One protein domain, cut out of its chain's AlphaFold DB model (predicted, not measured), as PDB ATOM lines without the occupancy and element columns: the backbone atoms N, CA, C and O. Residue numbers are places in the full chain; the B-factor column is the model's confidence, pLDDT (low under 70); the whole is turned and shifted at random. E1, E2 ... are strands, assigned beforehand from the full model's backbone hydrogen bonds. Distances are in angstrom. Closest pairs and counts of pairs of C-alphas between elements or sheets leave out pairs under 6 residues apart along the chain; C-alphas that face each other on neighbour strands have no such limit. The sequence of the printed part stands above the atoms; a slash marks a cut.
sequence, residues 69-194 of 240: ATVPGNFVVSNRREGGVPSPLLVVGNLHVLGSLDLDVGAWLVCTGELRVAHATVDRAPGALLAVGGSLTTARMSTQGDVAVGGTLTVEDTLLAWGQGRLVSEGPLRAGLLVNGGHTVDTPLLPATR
ATOM      1  N   ALA A  69      71.755 -78.286   7.217       94.88
ATOM      2  CA  ALA A  69      70.834 -78.123   6.102       94.88
ATOM      3  C   ALA A  69      70.680 -76.631   5.783       94.88
ATOM      4  O   ALA A  69      70.687 -75.793   6.685       94.88
ATOM      5  N   THR A  70      70.541 -76.280   4.505       97.00
ATOM      6  CA  THR A  70      70.306 -74.893   4.084       97.00
ATOM      7  C   THR A  70      69.106 -74.814   3.154       97.00
ATOM      8  O   THR A  70      69.044 -75.526   2.156       97.00
ATOM      9  N   VAL A  71      68.169 -73.927   3.479       97.25
ATOM     10  CA  VAL A  71      67.011 -73.586   2.654       97.25
ATOM     11  C   VAL A  71      67.265 -72.203   2.047       97.25
ATOM     12  O   VAL A  71      67.384 -71.234   2.798       97.25
ATOM     13  N   PRO A  72      67.376 -72.073   0.712       95.12
ATOM     14  CA  PRO A  72      67.782 -70.818   0.072       95.12
ATOM     15  C   PRO A  72      66.704 -69.724   0.078       95.12
ATOM     16  O   PRO A  72      66.990 -68.590  -0.287       95.12
ATOM     17  N   GLY A  73      65.474 -70.050   0.470       94.88
ATOM     18  CA  GLY A  73      64.353 -69.116   0.505       94.88
ATOM     19  C   GLY A  73      63.497 -69.311   1.747       94.88
ATOM     20  O   GLY A  73      63.992 -69.724   2.796       94.88
ATOM     21  N   ASN A  74      62.207 -69.009   1.616       94.50
ATOM     22  CA  ASN A  74      61.261 -69.202   2.707       94.50
ATOM     23  C   ASN A  74      61.034 -70.694   2.963       94.50
ATOM     24  O   ASN A  74      60.923 -71.486   2.026       94.50
ATOM     25  N   PHE A  75      60.935 -71.055   4.236       95.06
ATOM     26  CA  PHE A  75      60.669 -72.408   4.684       95.06
ATOM     27  C   PHE A  75      59.347 -72.447   5.439       95.06
ATOM     28  O   PHE A  75      59.203 -71.796   6.469       95.06
ATOM     29  N   VAL A  76      58.381 -73.202   4.920       92.19
ATOM     30  CA  VAL A  76      57.059 -73.343   5.534       92.19
ATOM     31  C   VAL A  76      56.909 -74.765   6.049       92.19
ATOM     32  O   VAL A  76      57.040 -75.716   5.278       92.19
ATOM     33  N   VAL A  77      56.599 -74.910   7.334       89.56
ATOM     34  CA  VAL A  77      56.201 -76.190   7.927       89.56
ATOM     35  C   VAL A  77      54.703 -76.130   8.177       89.56
ATOM     36  O   VAL A  77      54.216 -75.236   8.867       89.56
ATOM     37  N   SER A  78      53.959 -77.067   7.592       85.69
ATOM     38  CA  SER A  78      52.502 -77.085   7.673       85.69
ATOM     39  C   SER A  78      51.982 -78.494   7.900       85.69
ATOM     40  O   SER A  78      52.404 -79.431   7.228       85.69
ATOM     41  N   ASN A  79      51.018 -78.608   8.811       75.75
ATOM     42  CA  ASN A  79      50.257 -79.831   9.067       75.75
ATOM     43  C   ASN A  79      48.877 -79.813   8.379       75.75
ATOM     44  O   ASN A  79      48.018 -80.640   8.674       75.75
ATOM     45  N   ARG A  80      48.649 -78.895   7.424       68.38
ATOM     46  CA  ARG A  80      47.400 -78.785   6.645       68.38
ATOM     47  C   ARG A  80      47.282 -79.854   5.554       68.38
ATOM     48  O   ARG A  80      47.118 -79.534   4.377       68.38
ATOM     49  N   ARG A  81      47.359 -81.131   5.924       59.38
ATOM     50  CA  ARG A  81      47.071 -82.236   5.006       59.38
ATOM     51  C   ARG A  81      45.831 -82.982   5.475       59.38
ATOM     52  O   ARG A  81      45.835 -83.596   6.536       59.38
ATOM     53  N   GLU A  82      44.778 -82.934   4.668       52.19
ATOM     54  CA  GLU A  82      43.549 -83.689   4.909       52.19
ATOM     55  C   GLU A  82      43.870 -85.194   4.956       52.19
ATOM     56  O   GLU A  82      44.512 -85.729   4.050       52.19
ATOM     57  N   GLY A  83      43.519 -85.858   6.064       51.72
ATOM     58  CA  GLY A  83      43.836 -87.272   6.314       51.72
ATOM     59  C   GLY A  83      45.300 -87.578   6.675       51.72
ATOM     60  O   GLY A  83      45.651 -88.749   6.808       51.72
ATOM     61  N   GLY A  84      46.164 -86.567   6.828       54.53
ATOM     62  CA  GLY A  84      47.546 -86.749   7.275       54.53
ATOM     63  C   GLY A  84      47.654 -86.850   8.797       54.53
ATOM     64  O   GLY A  84      47.028 -86.075   9.516       54.53
ATOM     65  N   VAL A  85      48.474 -87.777   9.294       55.97
ATOM     66  CA  VAL A  85      48.845 -87.821  10.716       55.97
ATOM     67  C   VAL A  85      49.784 -86.640  10.999       55.97
ATOM     68  O   VAL A  85      50.822 -86.545  10.335       55.97
ATOM     69  N   PRO A  86      49.462 -85.736  11.944       60.62
ATOM     70  CA  PRO A  86      50.372 -84.672  12.352       60.62
ATOM     71  C   PRO A  86      51.684 -85.295  12.825       60.62
ATOM     72  O   PRO A  86      51.693 -86.100  13.750       60.62
ATOM     73  N   SER A  87      52.788 -84.966  12.161       66.12
ATOM     74  CA  SER A  87      54.113 -85.463  12.530       66.12
ATOM     75  C   SER A  87      55.080 -84.291  12.602       66.12
ATOM     76  O   SER A  87      55.040 -83.419  11.729       66.12
ATOM     77  N   PRO A  88      55.946 -84.234  13.621       75.38
ATOM     78  CA  PRO A  88      56.954 -83.197  13.701       75.38
ATOM     79  C   PRO A  88      57.946 -83.321  12.551       75.38
ATOM     80  O   PRO A  88      58.421 -84.412  12.227       75.38
ATOM     81  N   LEU A  89      58.309 -82.183  11.970       85.12
ATOM     82  CA  LEU A  89      59.445 -82.118  11.073       85.12
ATOM     83  C   LEU A  89      60.721 -82.097  11.911       85.12
ATOM     84  O   LEU A  89      61.021 -81.110  12.582       85.12
ATOM     85  N   LEU A  90      61.466 -83.198  11.879       83.88
ATOM     86  CA  LEU A  90      62.736 -83.328  12.581       83.88
ATOM     87  C   LEU A  90      63.905 -82.972  11.658       83.88
ATOM     88  O   LEU A  90      64.105 -83.595  10.616       83.88
ATOM     89  N   VAL A  91      64.733 -82.027  12.093       87.94
ATOM     90  CA  VAL A  91      66.026 -81.720  11.483       87.94
ATOM     91  C   VAL A  91      67.136 -82.150  12.431       87.94
ATOM     92  O   VAL A  91      67.370 -81.539  13.474       87.94
ATOM     93  N   VAL A  92      67.833 -83.220  12.050       84.94
ATOM     94  CA  VAL A  92      68.999 -83.730  12.776       84.94
ATOM     95  C   VAL A  92      70.242 -82.970  12.319       84.94
ATOM     96  O   VAL A  92      70.825 -83.278  11.277       84.94
ATOM     97  N   GLY A  93      70.645 -81.964  13.088       86.62
ATOM     98  CA  GLY A  93      71.734 -81.055  12.741       86.62
ATOM     99  C   GLY A  93      71.333 -79.590  12.870       86.62
ATOM    100  O   GLY A  93      70.337 -79.262  13.505       86.62
ATOM    101  N   ASN A  94      72.121 -78.715  12.258       93.44
ATOM    102  CA  ASN A  94      71.820 -77.296  12.144       93.44
ATOM    103  C   ASN A  94      70.907 -77.040  10.939       93.44
ATOM    104  O   ASN A  94      70.992 -77.731   9.919       93.44
ATOM    105  N   LEU A  95      70.092 -75.996  11.024       96.31
ATOM    106  CA  LEU A  95      69.231 -75.536   9.944       96.31
ATOM    107  C   LEU A  95      69.472 -74.051   9.687       96.31
ATOM    108  O   LEU A  95      69.312 -73.220  10.577       96.31
ATOM    109  N   HIS A  96      69.833 -73.714   8.452       97.81
ATOM    110  CA  HIS A  96      69.935 -72.338   7.981       97.81
ATOM    111  C   HIS A  96      68.819 -72.055   6.974       97.81
ATOM    112  O   HIS A  96      68.727 -72.714   5.942       97.81
ATOM    113  N   VAL A  97      67.990 -71.058   7.247       98.00
ATOM    114  CA  VAL A  97      66.939 -70.571   6.351       98.00
ATOM    115  C   VAL A  97      67.345 -69.177   5.886       98.00
ATOM    116  O   VAL A  97      67.437 -68.256   6.694       98.00
ATOM    117  N   LEU A  98      67.630 -69.019   4.592       97.31
ATOM    118  CA  LEU A  98      68.048 -67.732   4.019       97.31
ATOM    119  C   LEU A  98      66.866 -66.779   3.766       97.31
ATOM    120  O   LEU A  98      67.082 -65.611   3.455       97.31
ATOM    121  N   GLY A  99      65.629 -67.266   3.897       96.06
ATOM    122  CA  GLY A  99      64.412 -66.456   3.921       96.06
ATOM    123  C   GLY A  99      63.751 -66.429   5.301       96.06
ATOM    124  O   GLY A  99      64.423 -66.404   6.334       96.06
ATOM    125  N   SER A 100      62.419 -66.430   5.301       96.00
ATOM    126  CA  SER A 100      61.593 -66.547   6.509       96.00
ATOM    127  C   SER A 100      61.256 -68.004   6.826       96.00
ATOM    128  O   SER A 100      61.127 -68.826   5.920       96.00
ATOM    129  N   LEU A 101      61.079 -68.313   8.105       96.25
ATOM    130  CA  LEU A 101      60.532 -69.575   8.594       96.25
ATOM    131  C   LEU A 101      59.096 -69.339   9.068       96.25
ATOM    132  O   LEU A 101      58.892 -68.577  10.008       96.25
ATOM    133  N   ASP A 102      58.126 -70.014   8.456       93.31
ATOM    134  CA  ASP A 102      56.716 -69.978   8.851       93.31
ATOM    135  C   ASP A 102      56.274 -71.359   9.365       93.31
ATOM    136  O   ASP A 102      56.315 -72.352   8.634       93.31
ATOM    137  N   LEU A 103      55.809 -71.423  10.612       91.19
ATOM    138  CA  LEU A 103      55.113 -72.576  11.177       91.19
ATOM    139  C   LEU A 103      53.609 -72.304  11.153       91.19
ATOM    140  O   LEU A 103      53.112 -71.388  11.811       91.19
ATOM    141  N   ASP A 104      52.878 -73.090  10.368       87.12
ATOM    142  CA  ASP A 104      51.419 -73.036  10.322       87.12
ATOM    143  C   ASP A 104      50.783 -73.629  11.596       87.12
ATOM    144  O   ASP A 104      51.438 -74.255  12.428       87.12
ATOM    145  N   VAL A 105      49.465 -73.459  11.720       82.81
ATOM    146  CA  VAL A 105      48.659 -73.999  12.826       82.81
ATOM    147  C   VAL A 105      48.921 -75.496  13.013       82.81
ATOM    148  O   VAL A 105      48.816 -76.276  12.063       82.81
ATOM    149  N   GLY A 106      49.256 -75.884  14.245       78.31
ATOM    150  CA  GLY A 106      49.548 -77.267  14.613       78.31
ATOM    151  C   GLY A 106      50.873 -77.820  14.078       78.31
ATOM    152  O   GLY A 106      51.134 -79.001  14.282       78.31
ATOM    153  N   ALA A 107      51.684 -77.034  13.358       84.81
ATOM    154  CA  ALA A 107      52.944 -77.492  12.774       84.81
ATOM    155  C   ALA A 107      54.060 -77.550  13.817       84.81
ATOM    156  O   ALA A 107      54.244 -76.620  14.602       84.81
ATOM    157  N   TRP A 108      54.818 -78.646  13.820       85.12
ATOM    158  CA  TRP A 108      55.912 -78.865  14.763       85.12
ATOM    159  C   TRP A 108      57.233 -78.921  14.000       85.12
ATOM    160  O   TRP A 108      57.380 -79.724  13.077       85.12
ATOM    161  N   LEU A 109      58.201 -78.096  14.397       88.81
ATOM    162  CA  LEU A 109      59.576 -78.146  13.907       88.81
ATOM    163  C   LEU A 109      60.519 -78.404  15.077       88.81
ATOM    164  O   LEU A 109      60.597 -77.607  16.011       88.81
ATOM    165  N   VAL A 110      61.274 -79.495  14.986       86.38
ATOM    166  CA  VAL A 110      62.307 -79.856  15.957       86.38
ATOM    167  C   VAL A 110      63.661 -79.831  15.256       86.38
ATOM    168  O   VAL A 110      63.932 -80.659  14.391       86.38
ATOM    169  N   CYS A 111      64.521 -78.887  15.619       88.94
ATOM    170  CA  CYS A 111      65.899 -78.787  15.144       88.94
ATOM    171  C   CYS A 111      66.841 -79.196  16.276       88.94
ATOM    172  O   CYS A 111      66.828 -78.584  17.341       88.94
ATOM    173  N   THR A 112      67.663 -80.227  16.087       85.00
ATOM    174  CA  THR A 112      68.541 -80.687  17.175       85.00
ATOM    175  C   THR A 112      69.749 -79.777  17.383       85.00
ATOM    176  O   THR A 112      70.266 -79.715  18.491       85.00
ATOM    177  N   GLY A 113      70.198 -79.059  16.352       88.12
ATOM    178  CA  GLY A 113      71.327 -78.133  16.414       88.12
ATOM    179  C   GLY A 113      70.924 -76.664  16.446       88.12
ATOM    180  O   GLY A 113      69.901 -76.298  17.022       88.12
ATOM    181  N   GLU A 114      71.760 -75.807  15.863       92.75
ATOM    182  CA  GLU A 114      71.464 -74.380  15.723       92.75
ATOM    183  C   GLU A 114      70.429 -74.131  14.625       92.75
ATOM    184  O   GLU A 114      70.470 -74.743  13.557       92.75
ATOM    185  N   LEU A 115      69.536 -73.172  14.863       96.75
ATOM    186  CA  LEU A 115      68.618 -72.657  13.856       96.75
ATOM    187  C   LEU A 115      68.962 -71.198  13.557       96.75
ATOM    188  O   LEU A 115      68.956 -70.349  14.449       96.75
ATOM    189  N   ARG A 116      69.247 -70.898  12.291       98.06
ATOM    190  CA  ARG A 116      69.469 -69.533  11.806       98.06
ATOM    191  C   ARG A 116      68.442 -69.198  10.744       98.06
ATOM    192  O   ARG A 116      68.317 -69.932   9.769       98.06
ATOM    193  N   VAL A 117      67.740 -68.089  10.921       98.19
ATOM    194  CA  VAL A 117      66.736 -67.582   9.984       98.19
ATOM    195  C   VAL A 117      67.131 -66.161   9.609       98.19
ATOM    196  O   VAL A 117      67.258 -65.304  10.473       98.19
ATOM    197  N   ALA A 118      67.385 -65.901   8.329       96.75
ATOM    198  CA  ALA A 118      67.887 -64.598   7.899       96.75
ATOM    199  C   ALA A 118      66.836 -63.487   8.035       96.75
ATOM    200  O   ALA A 118      67.187 -62.330   8.256       96.75
ATOM    201  N   HIS A 119      65.553 -63.825   7.881       95.94
ATOM    202  CA  HIS A 119      64.447 -62.872   7.949       95.94
ATOM    203  C   HIS A 119      63.596 -63.096   9.203       95.94
ATOM    204  O   HIS A 119      64.073 -62.905  10.320       95.94
ATOM    205  N   ALA A 120      62.324 -63.456   9.028       94.88
ATOM    206  CA  ALA A 120      61.384 -63.602  10.122       94.88
ATOM    207  C   ALA A 120      61.171 -65.075  10.473       94.88
ATOM    208  O   ALA A 120      60.998 -65.908   9.586       94.88
ATOM    209  N   THR A 121      61.118 -65.371  11.766       96.12
ATOM    210  CA  THR A 121      60.546 -66.612  12.292       96.12
ATOM    211  C   THR A 121      59.134 -66.319  12.767       96.12
ATOM    212  O   THR A 121      58.934 -65.470  13.635       96.12
ATOM    213  N   VAL A 122      58.151 -66.998  12.195       92.06
ATOM    214  CA  VAL A 122      56.739 -66.795  12.502       92.06
ATOM    215  C   VAL A 122      56.134 -68.135  12.850       92.06
ATOM    216  O   VAL A 122      56.163 -69.049  12.032       92.06
ATOM    217  N   ASP A 123      55.556 -68.250  14.036       87.56
ATOM    218  CA  ASP A 123      54.693 -69.380  14.360       87.56
ATOM    219  C   ASP A 123      53.243 -68.923  14.542       87.56
ATOM    220  O   ASP A 123      52.953 -67.793  14.945       87.56
ATOM    221  N   ARG A 124      52.312 -69.782  14.125       78.88
ATOM    222  CA  ARG A 124      50.878 -69.484  14.098       78.88
ATOM    223  C   ARG A 124      50.154 -70.418  15.052       78.88
ATOM    224  O   ARG A 124      50.077 -71.618  14.809       78.88
ATOM    225  N   ALA A 125      49.578 -69.873  16.116       73.62
ATOM    226  CA  ALA A 125      48.765 -70.651  17.050       73.62
ATOM    227  C   ALA A 125      47.341 -70.898  16.499       73.62
ATOM    228  O   ALA A 125      46.893 -70.135  15.631       73.62
ATOM    229  N   PRO A 126      46.599 -71.912  17.013       69.62
ATOM    230  CA  PRO A 126      46.930 -72.826  18.130       69.62
ATOM    231  C   PRO A 126      47.781 -74.059  17.755       69.62
ATOM    232  O   PRO A 126      47.590 -74.651  16.697       69.62
ATOM    233  N   GLY A 127      48.682 -74.483  18.652       72.75
ATOM    234  CA  GLY A 127      49.378 -75.782  18.587       72.75
ATOM    235  C   GLY A 127      50.647 -75.852  17.727       72.75
ATOM    236  O   GLY A 127      51.177 -76.943  17.525       72.75
ATOM    237  N   ALA A 128      51.124 -74.724  17.193       82.44
ATOM    238  CA  ALA A 128      52.443 -74.674  16.566       82.44
ATOM    239  C   ALA A 128      53.545 -74.789  17.627       82.44
ATOM    240  O   ALA A 128      53.434 -74.190  18.699       82.44
ATOM    241  N   LEU A 129      54.601 -75.534  17.300       84.94
ATOM    242  CA  LEU A 129      55.739 -75.756  18.183       84.94
ATOM    243  C   LEU A 129      57.062 -75.581  17.434       84.94
ATOM    244  O   LEU A 129      57.321 -76.270  16.444       84.94
ATOM    245  N   LEU A 130      57.931 -74.722  17.965       89.50
ATOM    246  CA  LEU A 130      59.321 -74.594  17.547       89.50
ATOM    247  C   LEU A 130      60.252 -75.051  18.667       89.50
ATOM    248  O   LEU A 130      60.333 -74.418  19.716       89.50
ATOM    249  N   ALA A 131      61.016 -76.107  18.426       87.25
ATOM    250  CA  ALA A 131      61.954 -76.632  19.405       87.25
ATOM    251  C   ALA A 131      63.365 -76.699  18.799       87.25
ATOM    252  O   ALA A 131      63.580 -77.337  17.768       87.25
ATOM    253  N   VAL A 132      64.334 -76.023  19.418       88.12
ATOM    254  CA  VAL A 132      65.718 -75.904  18.937       88.12
ATOM    255  C   VAL A 132      66.682 -76.352  20.030       88.12
ATOM    256  O   VAL A 132      66.645 -75.828  21.139       88.12
ATOM    257  N   GLY A 133      67.566 -77.303  19.733       82.62
ATOM    258  CA  GLY A 133      68.557 -77.810  20.689       82.62
ATOM    259  C   GLY A 133      69.750 -76.915  20.919       82.62
ATOM    260  O   GLY A 133      70.231 -76.820  22.047       82.62
ATOM    261  N   GLY A 134      70.203 -76.235  19.875       87.31
ATOM    262  CA  GLY A 134      71.221 -75.204  19.969       87.31
ATOM    263  C   GLY A 134      70.625 -73.817  20.188       87.31
ATOM    264  O   GLY A 134      69.569 -73.637  20.798       87.31
ATOM    265  N   SER A 135      71.327 -72.817  19.667       92.50
ATOM    266  CA  SER A 135      70.860 -71.432  19.655       92.50
ATOM    267  C   SER A 135      69.918 -71.174  18.477       92.50
ATOM    268  O   SER A 135      70.087 -71.748  17.397       92.50
ATOM    269  N   LEU A 136      68.961 -70.268  18.676       96.44
ATOM    270  CA  LEU A 136      68.095 -69.730  17.627       96.44
ATOM    271  C   LEU A 136      68.502 -68.282  17.354       96.44
ATOM    272  O   LEU A 136      68.488 -67.449  18.258       96.44
ATOM    273  N   THR A 137      68.869 -67.982  16.110       97.88
ATOM    274  CA  THR A 137      69.122 -66.613  15.641       97.88
ATOM    275  C   THR A 137      68.152 -66.263  14.530       97.88
ATOM    276  O   THR A 137      68.026 -67.014  13.562       97.88
ATOM    277  N   THR A 138      67.474 -65.128  14.659       97.75
ATOM    278  CA  THR A 138      66.566 -64.614  13.633       97.75
ATOM    279  C   THR A 138      66.576 -63.091  13.610       97.75
ATOM    280  O   THR A 138      66.792 -62.459  14.648       97.75
ATOM    281  N   ALA A 139      66.355 -62.472  12.451       96.00
ATOM    282  CA  ALA A 139      66.285 -61.014  12.399       96.00
ATOM    283  C   ALA A 139      65.039 -60.521  13.146       96.00
ATOM    284  O   ALA A 139      65.092 -59.552  13.904       96.00
ATOM    285  N   ARG A 140      63.910 -61.216  12.966       95.56
ATOM    286  CA  ARG A 140      62.600 -60.861  13.525       95.56
ATOM    287  C   ARG A 140      61.858 -62.105  13.965       95.56
ATOM    288  O   ARG A 140      61.976 -63.151  13.337       95.56
ATOM    289  N   MET A 141      61.040 -61.988  15.002       96.00
ATOM    290  CA  MET A 141      60.247 -63.118  15.464       96.00
ATOM    291  C   MET A 141      58.844 -62.695  15.872       96.00
ATOM    292  O   MET A 141      58.692 -61.750  16.636       96.00
ATOM    293  N   SER A 142      57.839 -63.410  15.375       95.00
ATOM    294  CA  SER A 142      56.458 -63.350  15.855       95.00
ATOM    295  C   SER A 142      56.079 -64.740  16.331       95.00
ATOM    296  O   SER A 142      56.121 -65.689  15.551       95.00
ATOM    297  N   THR A 143      55.755 -64.870  17.609       92.38
ATOM    298  CA  THR A 143      55.379 -66.152  18.193       92.38
ATOM    299  C   THR A 143      54.090 -66.022  18.980       92.38
ATOM    300  O   THR A 143      53.914 -65.097  19.781       92.38
ATOM    301  N   GLN A 144      53.179 -66.939  18.677       89.81
ATOM    302  CA  GLN A 144      51.906 -67.140  19.346       89.81
ATOM    303  C   GLN A 144      51.783 -68.557  19.939       89.81
ATOM    304  O   GLN A 144      50.994 -68.768  20.864       89.81
ATOM    305  N   GLY A 145      52.512 -69.524  19.373       85.69
ATOM    306  CA  GLY A 145      52.639 -70.908  19.818       85.69
ATOM    307  C   GLY A 145      53.803 -71.105  20.784       85.69
ATOM    308  O   GLY A 145      54.261 -70.159  21.414       85.69
ATOM    309  N   ASP A 146      54.258 -72.344  20.925       85.06
ATOM    310  CA  ASP A 146      55.294 -72.687  21.895       85.06
ATOM    311  C   ASP A 146      56.688 -72.682  21.267       85.06
ATOM    312  O   ASP A 146      56.916 -73.221  20.181       85.06
ATOM    313  N   VAL A 147      57.646 -72.094  21.981       87.81
ATOM    314  CA  VAL A 147      59.039 -71.977  21.547       87.81
ATOM    315  C   VAL A 147      59.964 -72.447  22.659       87.81
ATOM    316  O   VAL A 147      59.978 -71.883  23.751       87.81
ATOM    317  N   ALA A 148      60.793 -73.443  22.364       86.12
ATOM    318  CA  ALA A 148      61.814 -73.952  23.271       86.12
ATOM    319  C   ALA A 148      63.200 -73.869  22.619       86.12
ATOM    320  O   ALA A 148      63.416 -74.404  21.532       86.12
ATOM    321  N   VAL A 149      64.151 -73.214  23.287       87.00
ATOM    322  CA  VAL A 149      65.533 -73.056  22.808       87.00
ATOM    323  C   VAL A 149      66.516 -73.538  23.877       87.00
ATOM    324  O   VAL A 149      66.604 -72.968  24.964       87.00
ATOM    325  N   GLY A 150      67.289 -74.579  23.565       82.50
ATOM    326  CA  GLY A 150      68.316 -75.132  24.455       82.50
ATOM    327  C   GLY A 150      69.530 -74.214  24.634       82.50
ATOM    328  O   GLY A 150      70.215 -74.274  25.649       82.50
ATOM    329  N   GLY A 151      69.800 -73.344  23.660       85.81
ATOM    330  CA  GLY A 151      70.864 -72.344  23.700       85.81
ATOM    331  C   GLY A 151      70.356 -70.918  23.915       85.81
ATOM    332  O   GLY A 151      69.374 -70.677  24.614       85.81
ATOM    333  N   THR A 152      71.056 -69.963  23.299       91.00
ATOM    334  CA  THR A 152      70.695 -68.535  23.305       91.00
ATOM    335  C   THR A 152      69.611 -68.266  22.263       91.00
ATOM    336  O   THR A 152      69.712 -68.754  21.135       91.00
ATOM    337  N   LEU A 153      68.618 -67.443  22.602       94.62
ATOM    338  CA  LEU A 153      67.683 -66.878  21.629       94.62
ATOM    339  C   LEU A 153      68.106 -65.448  21.283       94.62
ATOM    340  O   LEU A 153      68.071 -64.558  22.133       94.62
ATOM    341  N   THR A 154      68.505 -65.223  20.033       96.06
ATOM    342  CA  THR A 154      68.864 -63.897  19.519       96.06
ATOM    343  C   THR A 154      67.863 -63.454  18.463       96.06
ATOM    344  O   THR A 154      67.742 -64.080  17.411       96.06
ATOM    345  N   VAL A 155      67.175 -62.349  18.742       96.00
ATOM    346  CA  VAL A 155      66.278 -61.658  17.817       96.00
ATOM    347  C   VAL A 155      66.829 -60.257  17.569       96.00
ATOM    348  O   VAL A 155      66.801 -59.404  18.456       96.00
ATOM    349  N   GLU A 156      67.386 -60.015  16.387       94.19
ATOM    350  CA  GLU A 156      68.179 -58.800  16.134       94.19
ATOM    351  C   GLU A 156      67.348 -57.514  16.235       94.19
ATOM    352  O   GLU A 156      67.778 -56.518  16.821       94.19
ATOM    353  N   ASP A 157      66.136 -57.550  15.690       93.75
ATOM    354  CA  ASP A 157      65.270 -56.391  15.554       93.75
ATOM    355  C   ASP A 157      64.149 -56.405  16.598       93.75
ATOM    356  O   ASP A 157      64.222 -55.675  17.589       93.75
ATOM    357  N   THR A 158      63.119 -57.226  16.380       94.44
ATOM    358  CA  THR A 158      61.900 -57.239  17.197       94.44
ATOM    359  C   THR A 158      61.397 -58.663  17.416       94.44
ATOM    360  O   THR A 158      61.229 -59.417  16.456       94.44
ATOM    361  N   LEU A 159      61.125 -58.995  18.679       95.00
ATOM    362  CA  LEU A 159      60.414 -60.190  19.122       95.00
ATOM    363  C   LEU A 159      59.012 -59.779  19.582       95.00
ATOM    364  O   LEU A 159      58.865 -59.123  20.613       95.00
ATOM    365  N   LEU A 160      57.993 -60.169  18.822       94.56
ATOM    366  CA  LEU A 160      56.602 -60.138  19.245       94.56
ATOM    367  C   LEU A 160      56.254 -61.495  19.860       94.56
ATOM    368  O   LEU A 160      56.184 -62.508  19.171       94.56
ATOM    369  N   ALA A 161      56.023 -61.479  21.161       91.50
ATOM    370  CA  ALA A 161      55.623 -62.614  21.973       91.50
ATOM    371  C   ALA A 161      54.176 -62.367  22.408       91.50
ATOM    372  O   ALA A 161      53.941 -61.561  23.308       91.50
ATOM    373  N   TRP A 162      53.189 -62.979  21.755       88.44
ATOM    374  CA  TRP A 162      51.774 -62.639  21.964       88.44
ATOM    375  C   TRP A 162      50.875 -63.872  22.064       88.44
ATOM    376  O   TRP A 162      51.286 -64.987  21.786       88.44
ATOM    377  N   GLY A 163      49.636 -63.698  22.525       84.38
ATOM    378  CA  GLY A 163      48.759 -64.837  22.811       84.38
ATOM    379  C   GLY A 163      49.179 -65.611  24.069       84.38
ATOM    380  O   GLY A 163      49.861 -65.069  24.929       84.38
ATOM    381  N   GLN A 164      48.715 -66.857  24.197       81.50
ATOM    382  CA  GLN A 164      48.802 -67.654  25.433       81.50
ATOM    383  C   GLN A 164      49.866 -68.763  25.400       81.50
ATOM    384  O   GLN A 164      49.909 -69.575  26.320       81.50
ATOM    385  N   GLY A 165      50.704 -68.834  24.362       79.31
ATOM    386  CA  GLY A 165      51.785 -69.821  24.336       79.31
ATOM    387  C   GLY A 165      52.881 -69.517  25.363       79.31
ATOM    388  O   GLY A 165      52.786 -68.578  26.176       79.31
ATOM    389  N   ARG A 166      53.983 -70.252  25.258       83.50
ATOM    390  CA  ARG A 166      55.162 -70.044  26.088       83.50
ATOM    391  C   ARG A 166      56.454 -70.029  25.266       83.50
ATOM    392  O   ARG A 166      56.659 -70.822  24.359       83.50
ATOM    393  N   LEU A 167      57.367 -69.146  25.657       86.81
ATOM    394  CA  LEU A 167      58.724 -69.056  25.137       86.81
ATOM    395  C   LEU A 167      59.696 -69.349  26.274       86.81
ATOM    396  O   LEU A 167      59.749 -68.616  27.266       86.81
ATOM    397  N   VAL A 168      60.486 -70.406  26.110       84.00
ATOM    398  CA  VAL A 168      61.559 -70.786  27.029       84.00
ATOM    399  C   VAL A 168      62.886 -70.828  26.297       84.00
ATOM    400  O   VAL A 168      63.011 -71.402  25.217       84.00
ATOM    401  N   SER A 169      63.902 -70.246  26.922       83.94
ATOM    402  CA  SER A 169      65.286 -70.387  26.487       83.94
ATOM    403  C   SER A 169      66.161 -70.656  27.703       83.94
ATOM    404  O   SER A 169      66.068 -69.941  28.703       83.94
ATOM    405  N   GLU A 170      66.976 -71.712  27.642       81.69
ATOM    406  CA  GLU A 170      67.902 -72.044  28.738       81.69
ATOM    407  C   GLU A 170      69.071 -71.066  28.802       81.69
ATOM    408  O   GLU A 170      69.562 -70.732  29.882       81.69
ATOM    409  N   GLY A 171      69.524 -70.624  27.628       82.88
ATOM    410  CA  GLY A 171      70.460 -69.529  27.482       82.88
ATOM    411  C   GLY A 171      69.761 -68.170  27.530       82.88
ATOM    412  O   GLY A 171      68.543 -68.072  27.705       82.88
ATOM    413  N   PRO A 172      70.537 -67.088  27.386       89.44
ATOM    414  CA  PRO A 172      69.965 -65.765  27.448       89.44
ATOM    415  C   PRO A 172      69.082 -65.437  26.242       89.44
ATOM    416  O   PRO A 172      69.383 -65.823  25.111       89.44
ATOM    417  N   LEU A 173      68.032 -64.648  26.471       91.75
ATOM    418  CA  LEU A 173      67.274 -63.988  25.408       91.75
ATOM    419  C   LEU A 173      67.840 -62.586  25.167       91.75
ATOM    420  O   LEU A 173      67.862 -61.740  26.068       91.75
ATOM    421  N   ARG A 174      68.257 -62.331  23.924       93.19
ATOM    422  CA  ARG A 174      68.645 -61.014  23.417       93.19
ATOM    423  C   ARG A 174      67.671 -60.595  22.323       93.19
ATOM    424  O   ARG A 174      67.629 -61.222  21.271       93.19
ATOM    425  N   ALA A 175      66.922 -59.527  22.567       91.81
ATOM    426  CA  ALA A 175      66.032 -58.926  21.581       91.81
ATOM    427  C   ALA A 175      66.345 -57.434  21.442       91.81
ATOM    428  O   ALA A 175      66.597 -56.772  22.451       91.81
ATOM    429  N   GLY A 176      66.313 -56.894  20.223       89.62
ATOM    430  CA  GLY A 176      66.398 -55.446  20.022       89.62
ATOM    431  C   GLY A 176      65.217 -54.709  20.671       89.62
ATOM    432  O   GLY A 176      65.403 -53.740  21.406       89.62
ATOM    433  N   LEU A 177      64.009 -55.227  20.450       91.69
ATOM    434  CA  LEU A 177      62.773 -54.860  21.132       91.69
ATOM    435  C   LEU A 177      61.983 -56.134  21.455       91.69
ATOM    436  O   LEU A 177      61.743 -56.951  20.568       91.69
ATOM    437  N   LEU A 178      61.545 -56.287  22.704       92.50
ATOM    438  CA  LEU A 178      60.582 -57.314  23.100       92.50
ATOM    439  C   LEU A 178      59.209 -56.670  23.293       92.50
ATOM    440  O   LEU A 178      59.026 -55.870  24.212       92.50
ATOM    441  N   VAL A 179      58.249 -57.054  22.455       91.38
ATOM    442  CA  VAL A 179      56.832 -56.720  22.608       91.38
ATOM    443  C   VAL A 179      56.132 -57.939  23.200       91.38
ATOM    444  O   VAL A 179      55.963 -58.940  22.508       91.38
ATOM    445  N   ASN A 180      55.745 -57.876  24.476       88.25
ATOM    446  CA  ASN A 180      54.999 -58.963  25.115       88.25
ATOM    447  C   ASN A 180      53.503 -58.616  25.199       88.25
ATOM    448  O   ASN A 180      53.113 -57.713  25.932       88.25
ATOM    449  N   GLY A 181      52.677 -59.346  24.449       79.94
ATOM    450  CA  GLY A 181      51.221 -59.215  24.379       79.94
ATOM    451  C   GLY A 181      50.442 -60.253  25.195       79.94
ATOM    452  O   GLY A 181      49.300 -60.538  24.846       79.94
ATOM    453  N   GLY A 182      51.043 -60.847  26.233       78.44
ATOM    454  CA  GLY A 182      50.404 -61.850  27.104       78.44
ATOM    455  C   GLY A 182      51.054 -63.237  27.078       78.44
ATOM    456  O   GLY A 182      50.564 -64.148  27.738       78.44
ATOM    457  N   HIS A 183      52.161 -63.380  26.354       83.88
ATOM    458  CA  HIS A 183      52.903 -64.622  26.196       83.88
ATOM    459  C   HIS A 183      53.774 -64.892  27.427       83.88
ATOM    460  O   HIS A 183      54.407 -63.976  27.976       83.88
ATOM    461  N   THR A 184      53.845 -66.151  27.861       83.00
ATOM    462  CA  THR A 184      54.690 -66.516  29.004       83.00
ATOM    463  C   THR A 184      56.138 -66.623  28.542       83.00
ATOM    464  O   THR A 184      56.483 -67.524  27.789       83.00
ATOM    465  N   VAL A 185      56.997 -65.714  28.998       83.81
ATOM    466  CA  VAL A 185      58.419 -65.673  28.624       83.81
ATOM    467  C   VAL A 185      59.267 -66.041  29.839       83.81
ATOM    468  O   VAL A 185      59.331 -65.277  30.802       83.81
ATOM    469  N   ASP A 186      59.919 -67.198  29.787       82.94
ATOM    470  CA  ASP A 186      60.734 -67.759  30.868       82.94
ATOM    471  C   ASP A 186      62.158 -68.020  30.355       82.94
ATOM    472  O   ASP A 186      62.473 -69.048  29.755       82.94
ATOM    473  N   THR A 187      63.008 -67.005  30.498       76.12
ATOM    474  CA  THR A 187      64.388 -67.011  30.000       76.12
ATOM    475  C   THR A 187      65.240 -65.983  30.753       76.12
ATOM    476  O   THR A 187      64.737 -64.910  31.121       76.12
ATOM    477  N   PRO A 188      66.538 -66.263  30.978       77.88
ATOM    478  CA  PRO A 188      67.505 -65.269  31.433       77.88
ATOM    479  C   PRO A 188      67.632 -64.106  30.428       77.88
ATOM    480  O   PRO A 188      68.365 -64.165  29.449       77.88
ATOM    481  N   LEU A 189      66.915 -63.008  30.632       74.06
ATOM    482  CA  LEU A 189      66.951 -61.884  29.690       74.06
ATOM    483  C   LEU A 189      68.197 -61.006  29.874       74.06
ATOM    484  O   LEU A 189      68.492 -60.555  30.980       74.06
ATOM    485  N   LEU A 190      68.872 -60.688  28.767       78.94
ATOM    486  CA  LEU A 190      69.827 -59.577  28.697       78.94
ATOM    487  C   LEU A 190      69.071 -58.238  28.592       78.94
ATOM    488  O   LEU A 190      67.887 -58.241  28.242       78.94
ATOM    489  N   PRO A 191      69.704 -57.085  28.900       66.25
ATOM    490  CA  PRO A 191      69.044 -55.786  28.795       66.25
ATOM    491  C   PRO A 191      68.525 -55.566  27.368       66.25
ATOM    492  O   PRO A 191      69.294 -55.406  26.422       66.25
ATOM    493  N   ALA A 192      67.202 -55.584  27.244       69.88
ATOM    494  CA  ALA A 192      66.443 -55.358  26.025       69.88
ATOM    495  C   ALA A 192      65.368 -54.315  26.326       69.88
ATOM    496  O   ALA A 192      64.789 -54.317  27.419       69.88
ATOM    497  N   THR A 193      65.074 -53.447  25.361       80.19
ATOM    498  CA  THR A 193      63.913 -52.561  25.460       80.19
ATOM    499  C   THR A 193      62.660 -53.429  25.484       80.19
ATOM    500  O   THR A 193      62.453 -54.250  24.588       80.19
ATOM    501  N   ARG A 194      61.835 -53.283  26.526       82.38
ATOM    502  CA  ARG A 194      60.571 -54.012  26.657       82.38
ATOM    503  C   ARG A 194      59.401 -53.066  26.513       82.38
ATOM    504  O   ARG A 194      59.337 -52.041  27.184       82.38
TER     505      ARG A 194
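This is residues 69 to 194 of the 240 residues of an uncharacterized protein of Corallococcus sp. H22C18031201 (UniProt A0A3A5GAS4). The chain is wound in stacked turns, a three-sided solenoid with a triangular cross-section. One side is the flat sheet E3 E6 E8 E10 E12 E14; the other two belong to one branched sheet, with E1 and E4 on one side, E2 and E5 on the next, and the bent strands E7, E9, E11 and E13 passing round the corner between them. The printed part has 126 residues, with no named helix and fourteen named strands, E1 to E14 in order along the chain; the class is all strand, and neighbour strands run parallel in both sheets. It is compact, with a radius of gyration of the C-alphas of 13.4 A, and elongated, with spans of 45 by 29 by 22 A.

Find C-alpha 69 at (70.834, -78.123, 6.102); there E1 begins, residues 69 to 71. E2 is residues 75 to 77, and after a long link come E3, residues 89 to 91, and E4, residues 94 to 97. Next read E5, residues 101 to 103, and E6, residues 108 to 111. E7, residues 115 to 123, starts at C-alpha 115, (68.618, -72.657, 13.856), measures 14.3 A and bends by 116 degrees at residue 118. After E8, residues 129 to 132, E9, residues 136 to 143, measures 13.2 A and bends by 109 degrees at residue 139. E10 is residues 146 to 149; E11, residues 153 to 162, is the longest strand by residues, measures 16.5 A and bends by 117 degrees at residue 156. E12 is residues 166 to 169; E13, residues 173 to 181, measures 16.8 A and bends by 104 degrees at residue 176. E14, residues 184 to 186, ends at C-alpha 186, (60.734, -67.759, 30.868).

Begin with the branched sheet, which is twisted. E1 is parallel to E4 at 9 degrees, with N 71 and O 96 2.8 A apart; E2 is parallel to E5 at 12 degrees, with N 77 and O 102 2.9 A apart. E7 has staggered pairing: E4, beside residues 115 to 117, and E5, beside residues 121 to 123, lie on one side of it, and E9 lies on the other side. Look there for N 116 and O 95 at 2.9 A, N 122 and O 101 at 2.8 A, and N 117 and O 137 at 2.9 A. E9 is parallel to E11, with N 154 and O 136 2.8 A apart, and E11 to the edge strand E13, with N 155 and O 174 2.8 A apart. In the other sheet the order is E3 E6 E8 E10 E12 E14, with edge strands E3 and E14. Here N 91 and O 110 are 2.8 A apart, N 111 and O 131 2.8 A, N 132 and O 148 2.8 A, N 147 and O 166 2.9 A, and N 167 and O 184 2.8 A. The two sheets form a sandwich, two sheets face to face: the parts that face each other are 9.0 A centre to centre, and their best planes are 3 degrees apart. The closest C-alphas of E7 and E8, those of Leu 115 and Val 132, are 6.7 A apart. E1 and E14 are apart.

The C-alphas farthest apart are those of Gly 83, in the link from E2 to E3, and Pro 191, at 46.2 A. That link, of 11 residues, is long; the other links between named strands are tight. Near the end, residues 193 to 194 pair parallel with residues 177 to 178 of E13. The printed part has no cut. Its mean pLDDT is 86.4; look for values under 70 at residues 80 to 87, 126, and 191 to 192 of this model.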